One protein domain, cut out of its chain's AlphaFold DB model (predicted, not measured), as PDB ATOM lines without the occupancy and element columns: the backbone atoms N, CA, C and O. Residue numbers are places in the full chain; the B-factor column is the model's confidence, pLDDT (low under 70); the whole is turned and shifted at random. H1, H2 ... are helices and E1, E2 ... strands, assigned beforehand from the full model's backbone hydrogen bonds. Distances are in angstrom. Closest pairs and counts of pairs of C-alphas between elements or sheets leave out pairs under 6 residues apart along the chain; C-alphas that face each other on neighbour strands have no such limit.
ATOM      1  N   VAL A  35      78.425  98.156  85.356       90.25
ATOM      2  CA  VAL A  35      79.713  98.683  85.807       90.25
ATOM      3  C   VAL A  35      79.450 100.030  86.469       90.25
ATOM      4  O   VAL A  35      78.891 100.937  85.853       90.25
ATOM      5  N   THR A  36      79.826 100.154  87.740       93.38
ATOM      6  CA  THR A  36      79.612 101.369  88.536       93.38
ATOM      7  C   THR A  36      80.921 101.845  89.150       93.38
ATOM      8  O   THR A  36      81.892 101.095  89.222       93.38
ATOM      9  N   ALA A  37      80.933 103.081  89.658       94.56
ATOM     10  CA  ALA A  37      82.084 103.639  90.368       94.56
ATOM     11  C   ALA A  37      82.494 102.829  91.616       94.56
ATOM     12  O   ALA A  37      83.614 102.979  92.093       94.56
ATOM     13  N   ALA A  38      81.620 101.963  92.138       95.62
ATOM     14  CA  ALA A  38      81.935 101.099  93.271       95.62
ATOM     15  C   ALA A  38      82.859  99.919  92.908       95.62
ATOM     16  O   ALA A  38      83.327  99.243  93.818       95.62
ATOM     17  N   ASP A  39      83.124  99.684  91.617       96.44
ATOM     18  CA  ASP A  39      83.947  98.581  91.106       96.44
ATOM     19  C   ASP A  39      85.086  99.113  90.205       96.44
ATOM     20  O   ASP A  39      84.971  99.120  88.970       96.44
ATOM     21  N   PRO A  40      86.177  99.634  90.805       97.19
ATOM     22  CA  PRO A  40      87.321 100.154  90.060       97.19
ATOM     23  C   PRO A  40      87.974  99.116  89.147       97.19
ATOM     24  O   PRO A  40      88.456  99.460  88.069       97.19
ATOM     25  N   GLU A  41      87.978  97.849  89.549       97.38
ATOM     26  CA  GLU A  41      88.533  96.739  88.788       97.38
ATOM     27  C   GLU A  41      87.727  96.473  87.514       97.38
ATOM     28  O   GLU A  41      88.316  96.348  86.440       97.38
ATOM     29  N   ALA A  42      86.393  96.469  87.577       96.31
ATOM     30  CA  ALA A  42      85.573  96.344  86.371       96.31
ATOM     31  C   ALA A  42      85.802  97.511  85.398       96.31
ATOM     32  O   ALA A  42      85.908  97.301  84.188       96.31
ATOM     33  N   ILE A  43      85.937  98.737  85.912       96.88
ATOM     34  CA  ILE A  43      86.261  99.910  85.086       96.88
ATOM     35  C   ILE A  43      87.667  99.777  84.481       96.88
ATOM     36  O   ILE A  43      87.864 100.115  83.312       96.88
ATOM     37  N   LEU A  44      88.637  99.254  85.235       98.12
ATOM     38  CA  LEU A  44      89.984  98.974  84.741       98.12
ATOM     39  C   LEU A  44      89.964  97.963  83.589       98.12
ATOM     40  O   LEU A  44      90.659  98.175  82.597       98.12
ATOM     41  N   GLU A  45      89.189  96.884  83.692       97.38
ATOM     42  CA  GLU A  45      89.089  95.883  82.624       97.38
ATOM     43  C   GLU A  45      88.462  96.467  81.354       97.38
ATOM     44  O   GLU A  45      88.984  96.253  80.257       97.38
ATOM     45  N   VAL A  46      87.426  97.304  81.489       95.25
ATOM     46  CA  VAL A  46      86.885  98.072  80.354       95.25
ATOM     47  C   VAL A  46      87.973  98.958  79.745       95.25
ATOM     48  O   VAL A  46      88.189  98.934  78.535       95.25
ATOM     49  N   ALA A  47      88.705  99.705  80.572       96.50
ATOM     50  CA  ALA A  47      89.766 100.606  80.133       96.50
ATOM     51  C   ALA A  47      90.901  99.873  79.390       96.50
ATOM     52  O   ALA A  47      91.390 100.364  78.368       96.50
ATOM     53  N   LYS A  48      91.285  98.674  79.849       97.38
ATOM     54  CA  LYS A  48      92.286  97.820  79.189       97.38
ATOM     55  C   LYS A  48      91.856  97.355  77.796       97.38
ATOM     56  O   LYS A  48      92.714  97.141  76.942       97.38
ATOM     57  N   GLY A  49      90.551  97.258  77.532       96.44
ATOM     58  CA  GLY A  49      90.019  96.952  76.202       96.44
ATOM     59  C   GLY A  49      90.361  98.004  75.137       96.44
ATOM     60  O   GLY A  49      90.387  97.688  73.949       96.44
ATOM     61  N   TYR A  50      90.677  99.236  75.548       94.56
ATOM     62  CA  TYR A  50      90.966 100.359  74.650       94.56
ATOM     63  C   TYR A  50      92.443 100.782  74.630       94.56
ATOM     64  O   TYR A  50      92.841 101.648  73.843       94.56
ATOM     65  N   GLY A  51      93.284 100.194  75.480       95.75
ATOM     66  CA  GLY A  51      94.695 100.544  75.563       95.75
ATOM     67  C   GLY A  51      95.342 100.107  76.868       95.75
ATOM     68  O   GLY A  51      94.842  99.250  77.587       95.75
ATOM     69  N   ARG A  52      96.493 100.700  77.194       97.00
ATOM     70  CA  ARG A  52      97.142 100.428  78.483       97.00
ATOM     71  C   ARG A  52      96.416 101.209  79.567       97.00
ATOM     72  O   ARG A  52      96.297 102.422  79.439       97.00
ATOM     73  N   ALA A  53      96.038 100.537  80.645       98.25
ATOM     74  CA  ALA A  53      95.477 101.160  81.834       98.25
ATOM     75  C   ALA A  53      96.073 100.536  83.101       98.25
ATOM     76  O   ALA A  53      96.401  99.346  83.118       98.25
ATOM     77  N   SER A  54      96.221 101.334  84.151       98.44
ATOM     78  CA  SER A  54      96.696 100.901  85.465       98.44
ATOM     79  C   SER A  54      95.871 101.540  86.569       98.44
ATOM     80  O   SER A  54      95.681 102.755  86.566       98.44
ATOM     81  N   LEU A  55      95.428 100.710  87.512       98.44
ATOM     82  CA  LEU A  55      94.751 101.125  88.733       98.44
ATOM     83  C   LEU A  55      95.791 101.427  89.818       98.44
ATOM     84  O   LEU A  55      96.705 100.637  90.056       98.44
ATOM     85  N   GLY A  56      95.635 102.572  90.462       97.81
ATOM     86  CA  GLY A  56      96.411 103.030  91.600       97.81
ATOM     87  C   GLY A  56      95.505 103.713  92.618       97.81
ATOM     88  O   GLY A  56      94.293 103.491  92.639       97.81
ATOM     89  N   LYS A  57      96.110 104.543  93.466       97.44
ATOM     90  CA  LYS A  57      95.406 105.360  94.454       97.44
ATOM     91  C   LYS A  57      95.861 106.808  94.363       97.44
ATOM     92  O   LYS A  57      97.023 107.056  94.038       97.44
ATOM     93  N   ASP A  58      94.960 107.735  94.649       93.38
ATOM     94  CA  ASP A  58      95.280 109.153  94.782       93.38
ATOM     95  C   ASP A  58      95.869 109.487  96.169       93.38
ATOM     96  O   ASP A  58      96.141 108.602  96.989       93.38
ATOM     97  N   SER A  59      96.087 110.778  96.448       94.12
ATOM     98  CA  SER A  59      96.642 111.234  97.732       94.12
ATOM     99  C   SER A  59      95.723 110.984  98.931       94.12
ATOM    100  O   SER A  59      96.205 110.962 100.061       94.12
ATOM    101  N   GLN A  60      94.422 110.805  98.698       93.06
ATOM    102  CA  GLN A  60      93.414 110.537  99.720       93.06
ATOM    103  C   GLN A  60      93.193 109.032  99.930       93.06
ATOM    104  O   GLN A  60      92.501 108.635 100.867       93.06
ATOM    105  N   GLY A  61      93.831 108.194  99.107       96.56
ATOM    106  CA  GLY A  61      93.705 106.742  99.130       96.56
ATOM    107  C   GLY A  61      92.548 106.214  98.283       96.56
ATOM    108  O   GLY A  61      92.305 105.002  98.313       96.56
ATOM    109  N   ASP A  62      91.875 107.087  97.530       97.75
ATOM    110  CA  ASP A  62      90.777 106.724  96.645       97.75
ATOM    111  C   ASP A  62      91.317 106.098  95.349       97.75
ATOM    112  O   ASP A  62      92.429 106.422  94.918       97.75
ATOM    113  N   PRO A  63      90.575 105.167  94.722       98.31
ATOM    114  CA  PRO A  63      90.999 104.541  93.478       98.31
ATOM    115  C   PRO A  63      91.211 105.573  92.368       98.31
ATOM    116  O   PRO A  63      90.475 106.548  92.236       98.31
ATOM    117  N   HIS A  64      92.201 105.326  91.520       97.75
ATOM    118  CA  HIS A  64      92.512 106.175  90.374       97.75
ATOM    119  C   HIS A  64      93.020 105.319  89.225       97.75
ATOM    120  O   HIS A  64      93.835 104.425  89.445       97.75
ATOM    121  N   ILE A  65      92.569 105.581  87.999       98.50
ATOM    122  CA  ILE A  65      93.064 104.867  86.817       98.50
ATOM    123  C   ILE A  65      93.773 105.844  85.894       98.50
ATOM    124  O   ILE A  65      93.205 106.844  85.467       98.50
ATOM    125  N   GLU A  66      94.990 105.488  85.505       97.44
ATOM    126  CA  GLU A  66      95.718 106.152  84.428       97.44
ATOM    127  C   GLU A  66      95.768 105.253  83.213       97.44
ATOM    128  O   GLU A  66      95.983 104.043  83.332       97.44
ATOM    129  N   GLY A  67      95.619 105.835  82.028       96.06
ATOM    130  CA  GLY A  67      95.741 105.059  80.814       96.06
ATOM    131  C   GLY A  67      96.200 105.834  79.595       96.06
ATOM    132  O   GLY A  67      96.374 107.055  79.590       96.06
ATOM    133  N   LYS A  68      96.441 105.061  78.539       95.00
ATOM    134  CA  LYS A  68      96.845 105.543  77.229       95.00
ATOM    135  C   LYS A  68      96.074 104.805  76.143       95.00
ATOM    136  O   LYS A  68      96.254 103.600  75.970       95.00
ATOM    137  N   MET A  69      95.289 105.554  75.373       93.06
ATOM    138  CA  MET A  69      94.491 105.074  74.242       93.06
ATOM    139  C   MET A  69      94.843 105.899  73.004       93.06
ATOM    140  O   MET A  69      94.850 107.127  73.057       93.06
ATOM    141  N   GLY A  70      95.187 105.244  71.893       89.12
ATOM    142  CA  GLY A  70      95.481 105.943  70.633       89.12
ATOM    143  C   GLY A  70      96.588 107.006  70.730       89.12
ATOM    144  O   GLY A  70      96.553 108.006  70.024       89.12
ATOM    145  N   GLY A  71      97.553 106.839  71.643       87.00
ATOM    146  CA  GLY A  71      98.619 107.824  71.874       87.00
ATOM    147  C   GLY A  71      98.268 108.957  72.849       87.00
ATOM    148  O   GLY A  71      99.186 109.639  73.305       87.00
ATOM    149  N   LEU A  72      96.993 109.113  73.216       88.44
ATOM    150  CA  LEU A  72      96.500 110.109  74.166       88.44
ATOM    151  C   LEU A  72      96.545 109.570  75.592       88.44
ATOM    152  O   LEU A  72      96.245 108.400  75.824       88.44
ATOM    153  N   LEU A  73      96.922 110.432  76.534       92.00
ATOM    154  CA  LEU A  73      96.874 110.125  77.960       92.00
ATOM    155  C   LEU A  73      95.489 110.476  78.499       92.00
ATOM    156  O   LEU A  73      94.935 111.519  78.145       92.00
ATOM    157  N   TYR A  74      94.958 109.624  79.365       94.06
ATOM    158  CA  TYR A  74      93.706 109.870  80.065       94.06
ATOM    159  C   TYR A  74      93.795 109.411  81.521       94.06
ATOM    160  O   TYR A  74      94.671 108.627  81.896       94.06
ATOM    161  N   GLN A  75      92.866 109.910  82.327       95.44
ATOM    162  CA  GLN A  75      92.683 109.542  83.721       95.44
ATOM    163  C   GLN A  75      91.201 109.299  84.019       95.44
ATOM    164  O   GLN A  75      90.334 109.954  83.436       95.44
ATOM    165  N   ILE A  76      90.915 108.369  84.928       96.44
ATOM    166  CA  ILE A  76      89.594 108.160  85.522       96.44
ATOM    167  C   ILE A  76      89.741 108.359  87.025       96.44
ATOM    168  O   ILE A  76      90.406 107.568  87.696       96.44
ATOM    169  N   VAL A  77      89.115 109.416  87.527       95.56
ATOM    170  CA  VAL A  77      89.142 109.803  88.938       95.56
ATOM    171  C   VAL A  77      87.856 109.330  89.598       95.56
ATOM    172  O   VAL A  77      86.777 109.511  89.034       95.56
ATOM    173  N   PHE A  78      87.964 108.720  90.773       97.06
ATOM    174  CA  PHE A  78      86.821 108.232  91.537       97.06
ATOM    175  C   PHE A  78      86.444 109.250  92.612       97.06
ATOM    176  O   PHE A  78      87.306 109.863  93.234       97.06
ATOM    177  N   HIS A  79      85.144 109.450  92.824       94.12
ATOM    178  CA  HIS A  79      84.637 110.449  93.759       94.12
ATOM    179  C   HIS A  79      83.622 109.870  94.743       94.12
ATOM    180  O   HIS A  79      82.934 108.875  94.478       94.12
ATOM    181  N   TYR A  80      83.490 110.571  95.873       94.88
ATOM    182  CA  TYR A  80      82.552 110.258  96.954       94.88
ATOM    183  C   TYR A  80      82.750 108.842  97.512       94.88
ATOM    184  O   TYR A  80      81.791 108.113  97.778       94.88
ATOM    185  N   CYS A  81      84.008 108.437  97.652       96.81
ATOM    186  CA  CYS A  81      84.383 107.159  98.227       96.81
ATOM    187  C   CYS A  81      84.242 107.188  99.757       96.81
ATOM    188  O   CYS A  81      84.418 108.211 100.416       96.81
ATOM    189  N   THR A  82      83.923 106.038 100.339       97.06
ATOM    190  CA  THR A  82      83.966 105.806 101.784       97.06
ATOM    191  C   THR A  82      85.234 105.018 102.090       97.06
ATOM    192  O   THR A  82      85.291 103.825 101.805       97.06
ATOM    193  N   GLN A  83      86.251 105.686 102.649       95.81
ATOM    194  CA  GLN A  83      87.549 105.081 103.007       95.81
ATOM    195  C   GLN A  83      88.235 104.356 101.826       95.81
ATOM    196  O   GLN A  83      88.706 103.229 101.972       95.81
ATOM    197  N   GLY A  84      88.259 104.974 100.640       94.69
ATOM    198  CA  GLY A  84      88.860 104.375  99.443       94.69
ATOM    199  C   GLY A  84      88.033 103.270  98.776       94.69
ATOM    200  O   GLY A  84      88.543 102.581  97.895       94.69
ATOM    201  N   ALA A  85      86.772 103.080  99.178       95.44
ATOM    202  CA  ALA A  85      85.868 102.072  98.622       95.44
ATOM    203  C   ALA A  85      84.467 102.640  98.337       95.44
ATOM    204  O   ALA A  85      84.120 103.738  98.773       95.44
ATOM    205  N   ASN A  86      83.627 101.871  97.632       95.00
ATOM    206  CA  ASN A  86      82.206 102.182  97.400       95.00
ATOM    207  C   ASN A  86      81.938 103.585  96.809       95.00
ATOM    208  O   ASN A  86      80.932 104.219  97.153       95.00
ATOM    209  N   CYS A  87      82.830 104.059  95.934       96.50
ATOM    210  CA  CYS A  87      82.740 105.360  95.272       96.50
ATOM    211  C   CYS A  87      81.431 105.509  94.483       96.50
ATOM    212  O   CYS A  87      80.856 104.523  94.013       96.50
ATOM    213  N   LYS A  88      80.927 106.742  94.355       94.19
ATOM    214  CA  LYS A  88      79.590 107.006  93.782       94.19
ATOM    215  C   LYS A  88      79.619 107.554  92.369       94.19
ATOM    216  O   LYS A  88      78.645 107.383  91.642       94.19
ATOM    217  N   SER A  89      80.712 108.179  91.964       92.19
ATOM    218  CA  SER A  89      80.868 108.663  90.597       92.19
ATOM    219  C   SER A  89      82.312 108.561  90.137       92.19
ATOM    220  O   SER A  89      83.234 108.400  90.937       92.19
ATOM    221  N   ILE A  90      82.476 108.643  88.821       93.56
ATOM    222  CA  ILE A  90      83.773 108.765  88.170       93.56
ATOM    223  C   ILE A  90      83.800 110.024  87.313       93.56
ATOM    224  O   ILE A  90      82.768 110.460  86.798       93.56
ATOM    225  N   GLN A  91      84.992 110.569  87.120       91.38
ATOM    226  CA  GLN A  91      85.270 111.625  86.164       91.38
ATOM    227  C   GLN A  91      86.336 111.149  85.182       91.38
ATOM    228  O   GLN A  91      87.385 110.656  85.587       91.38
ATOM    229  N   PHE A  92      86.068 111.301  83.885       90.75
ATOM    230  CA  PHE A  92      87.008 110.962  82.822       90.75
ATOM    231  C   PHE A  92      87.699 112.227  82.311       90.75
ATOM    232  O   PHE A  92      87.040 113.161  81.854       90.75
ATOM    233  N   PHE A  93      89.027 112.234  82.340       88.12
ATOM    234  CA  PHE A  93      89.860 113.294  81.783       88.12
ATOM    235  C   PHE A  93      90.700 112.754  80.639       88.12
ATOM    236  O   PHE A  93      91.368 111.739  80.796       88.12
ATOM    237  N   ALA A  94      90.756 113.474  79.523       85.44
ATOM    238  CA  ALA A  94      91.707 113.210  78.450       85.44
ATOM    239  C   ALA A  94      92.574 114.446  78.205       85.44
ATOM    240  O   ALA A  94      92.087 115.576  78.199       85.44
ATOM    241  N   GLY A  95      93.873 114.219  78.020       77.06
ATOM    242  CA  GLY A  95      94.851 115.261  77.750       77.06
ATOM    243  C   GLY A  95      95.355 115.189  76.314       77.06
ATOM    244  O   GLY A  95      95.928 114.182  75.891       77.06
ATOM    245  N   TRP A  96      95.220 116.291  75.583       77.25
ATOM    246  CA  TRP A  96      95.874 116.480  74.290       77.25
ATOM    247  C   TRP A  96      97.146 117.297  74.486       77.25
ATOM    248  O   TRP A  96      97.160 118.306  75.190       77.25
ATOM    249  N   ARG A  97      98.248 116.857  73.871       70.00
ATOM    250  CA  ARG A  97      99.494 117.633  73.887       70.00
ATOM    251  C   ARG A  97      99.272 118.947  73.145       70.00
ATOM    252  O   ARG A  97      98.617 118.952  72.104       70.00
ATOM    253  N   LYS A  98      99.866 120.032  73.654       61.22
ATOM    254  CA  LYS A  98      99.892 121.324  72.957       61.22
ATOM    255  C   LYS A  98     100.350 121.106  71.515       61.22
ATOM    256  O   LYS A  98     101.454 120.621  71.269       61.22
ATOM    257  N   THR A  99      99.502 121.491  70.570       62.75
ATOM    258  CA  THR A  99      99.948 121.811  69.219       62.75
ATOM    259  C   THR A  99     100.937 122.973  69.307       62.75
ATOM    260  O   THR A  99     100.880 123.763  70.246       62.75
ATOM    261  N   GLN A 100     101.836 123.127  68.334       62.44
ATOM    262  CA  GLN A 100     102.783 124.257  68.306       62.44
ATOM    263  C   GLN A 100     102.095 125.641  68.310       62.44
ATOM    264  O   GLN A 100     102.754 126.653  68.515       62.44
ATOM    265  N   LYS A 101     100.777 125.685  68.081       73.12
ATOM    266  CA  LYS A 101      99.944 126.886  68.104       73.12
ATOM    267  C   LYS A 101      99.053 126.899  69.341       73.12
ATOM    268  O   LYS A 101      98.523 125.854  69.729       73.12
ATOM    269  N   GLU A 102      98.874 128.087  69.909       78.56
ATOM    270  CA  GLU A 102      97.854 128.345  70.921       78.56
ATOM    271  C   GLU A 102      96.463 128.068  70.345       78.56
ATOM    272  O   GLU A 102      96.181 128.394  69.191       78.56
ATOM    273  N   VAL A 103      95.607 127.439  71.150       80.38
ATOM    274  CA  VAL A 103      94.201 127.215  70.809       80.38
ATOM    275  C   VAL A 103      93.391 128.328  71.477       80.38
ATOM    276  O   VAL A 103      93.406 128.406  72.707       80.38
ATOM    277  N   PRO A 104      92.709 129.196  70.709       87.81
ATOM    278  CA  PRO A 104      91.876 130.261  71.262       87.81
ATOM    279  C   PRO A 104      90.750 129.738  72.172       87.81
ATOM    280  O   PRO A 104      90.199 128.659  71.944       87.81
ATOM    281  N   LEU A 105      90.389 130.511  73.203       86.38
ATOM    282  CA  LEU A 105      89.364 130.119  74.183       86.38
ATOM    283  C   LEU A 105      87.977 129.922  73.559       86.38
ATOM    284  O   LEU A 105      87.236 129.042  73.987       86.38
ATOM    285  N   ASP A 106      87.621 130.707  72.547       92.25
ATOM    286  CA  ASP A 106      86.360 130.579  71.814       92.25
ATOM    287  C   ASP A 106      86.264 129.239  71.071       92.25
ATOM    288  O   ASP A 106      85.206 128.612  71.076       92.25
ATOM    289  N   VAL A 107      87.376 128.740  70.522       87.19
ATOM    290  CA  VAL A 107      87.445 127.411  69.894       87.19
ATOM    291  C   VAL A 107      87.225 126.306  70.927       87.19
ATOM    292  O   VAL A 107      86.456 125.377  70.676       87.19
ATOM    293  N   ILE A 108      87.858 126.416  72.099       82.88
ATOM    294  CA  ILE A 108      87.695 125.448  73.197       82.88
ATOM    295  C   ILE A 108      86.248 125.458  73.707       82.88
ATOM    296  O   ILE A 108      85.631 124.401  73.832       82.88
ATOM    297  N   ASN A 109      85.682 126.641  73.952       87.62
ATOM    298  CA  ASN A 109      84.307 126.792  74.429       87.62
ATOM    299  C   ASN A 109      83.294 126.248  73.420       87.62
ATOM    300  O   ASN A 109      82.376 125.524  73.805       87.62
ATOM    301  N   LYS A 110      83.493 126.531  72.128       88.94
ATOM    302  CA  LYS A 110      82.663 125.976  71.059       88.94
ATOM    303  C   LYS A 110      82.728 124.452  71.049       88.94
ATOM    304  O   LYS A 110      81.684 123.805  71.072       88.94
ATOM    305  N   TRP A 111      83.930 123.875  71.088       84.44
ATOM    306  CA  TRP A 111      84.097 122.423  71.136       84.44
ATOM    307  C   TRP A 111      83.393 121.815  72.355       84.44
ATOM    308  O   TRP A 111      82.612 120.885  72.184       84.44
ATOM    309  N   ASN A 112      83.568 122.385  73.550       80.75
ATOM    310  CA  ASN A 112      82.888 121.920  74.766       80.75
ATOM    311  C   ASN A 112      81.358 121.971  74.639       80.75
ATOM    312  O   ASN A 112      80.676 121.065  75.111       80.75
ATOM    313  N   SER A 113      80.813 123.001  73.981       83.44
ATOM    314  CA  SER A 113      79.366 123.125  73.766       83.44
ATOM    315  C   SER A 113      78.811 122.149  72.720       83.44
ATOM    316  O   SER A 113      77.671 121.714  72.832       83.44
ATOM    317  N   GLU A 114      79.611 121.772  71.717       84.19
ATOM    318  CA  GLU A 114      79.168 120.964  70.569       84.19
ATOM    319  C   GLU A 114      79.588 119.486  70.640       84.19
ATOM    320  O   GLU A 114      79.154 118.676  69.815       84.19
ATOM    321  N   ARG A 115      80.502 119.129  71.546       72.25
ATOM    322  CA  ARG A 115      81.128 117.799  71.655       72.25
ATOM    323  C   ARG A 115      81.082 117.263  73.084       72.25
ATOM    324  O   ARG A 115      81.966 116.527  73.510       72.25
ATOM    325  N   LEU A 116      80.042 117.615  73.833       68.12
ATOM    326  CA  LEU A 116      79.784 117.031  75.143       68.12
ATOM    327  C   LEU A 116      79.414 115.544  74.980       68.12
ATOM    328  O   LEU A 116      78.311 115.221  74.551       68.12
TER     329      LEU A 116
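What this domain is: This is residues 35 to 116 of the 132 residues of an uncharacterized protein of Desulfobulbus oralis (UniProt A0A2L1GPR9). A four-stranded antiparallel sheet, strongly twisted, has helix H1 packed over one face and no named helix over the other; from its edge strand E4 a tail, residues 98 to 116, sticks out from this body and ends with helix H2. The 82 printed residues hold two named helices and four named strands, in the order H1, E1, E2, E3, E4, H2, and the class is mixed, helices and strands. The sheet's order is E1, E2, E3, E4, a meander, each strand the antiparallel neighbour of the one before. The whole is loose, with a radius of gyration of the C-alphas of 14.9 A, and elongated, spanning 42 by 24 by 24 A, while the body without the free tail spans 33 by 22 by 16 A.

Where its parts are: H1, residues 40 to 48, begins with C-alpha 40 at (87.321, 100.154, 90.060) and is 12.2 A long. E1, residues 52 to 57, is 16.8 A long, and E2, residues 63 to 69, is 19.6 A long. E3, residues 72 to 79, is the longest strand by residues and measures 22.9 A, from C-alpha 72 at (96.500, 110.109, 74.166). E4, residues 89 to 95, is 20.1 A long. H2, residues 105 to 114, is 14.2 A long and ends with C-alpha 114 at (79.168, 120.964, 70.569).

How they stand to each other: E1 and E2 form a hairpin at 162 degrees, with N 54 and O 66 2.8 A apart, within hydrogen-bond range. E2 and E3 form a hairpin at 161 degrees, with N 76 and O 65 at 2.8 A. E3 and E4 form a hairpin at 159 degrees, with N 91 and O 77 at 2.8 A. E1 and E4 are the edge strands. The sheet is only just strongly twisted, its C-alphas lying up to 4.5 A off their best plane. H1 is on the sheet at a height of 8.2 A, over E2, and runs along the strands, at 4 degrees to E2 on the local plane. H1 touches E1, the closest C-alphas being those of Ala 47 and Ala 53, 6.0 A apart. It also touches E2, the closest C-alphas being those of Pro 40 and Pro 63, at 6.7 A. H2 is not on the sheet, and H1 and H2 are apart. In H1 and H2 every O i to N i+4 pair is within hydrogen-bond range.

The domain as a whole: The two C-alphas farthest apart are those of Gln 83 and Lys 101, at 43.0 A. The printed part has no cut, and no link is long. Mean pLDDT of the printed part is 90.6; residues 98 to 100 and residue 116 are under 70.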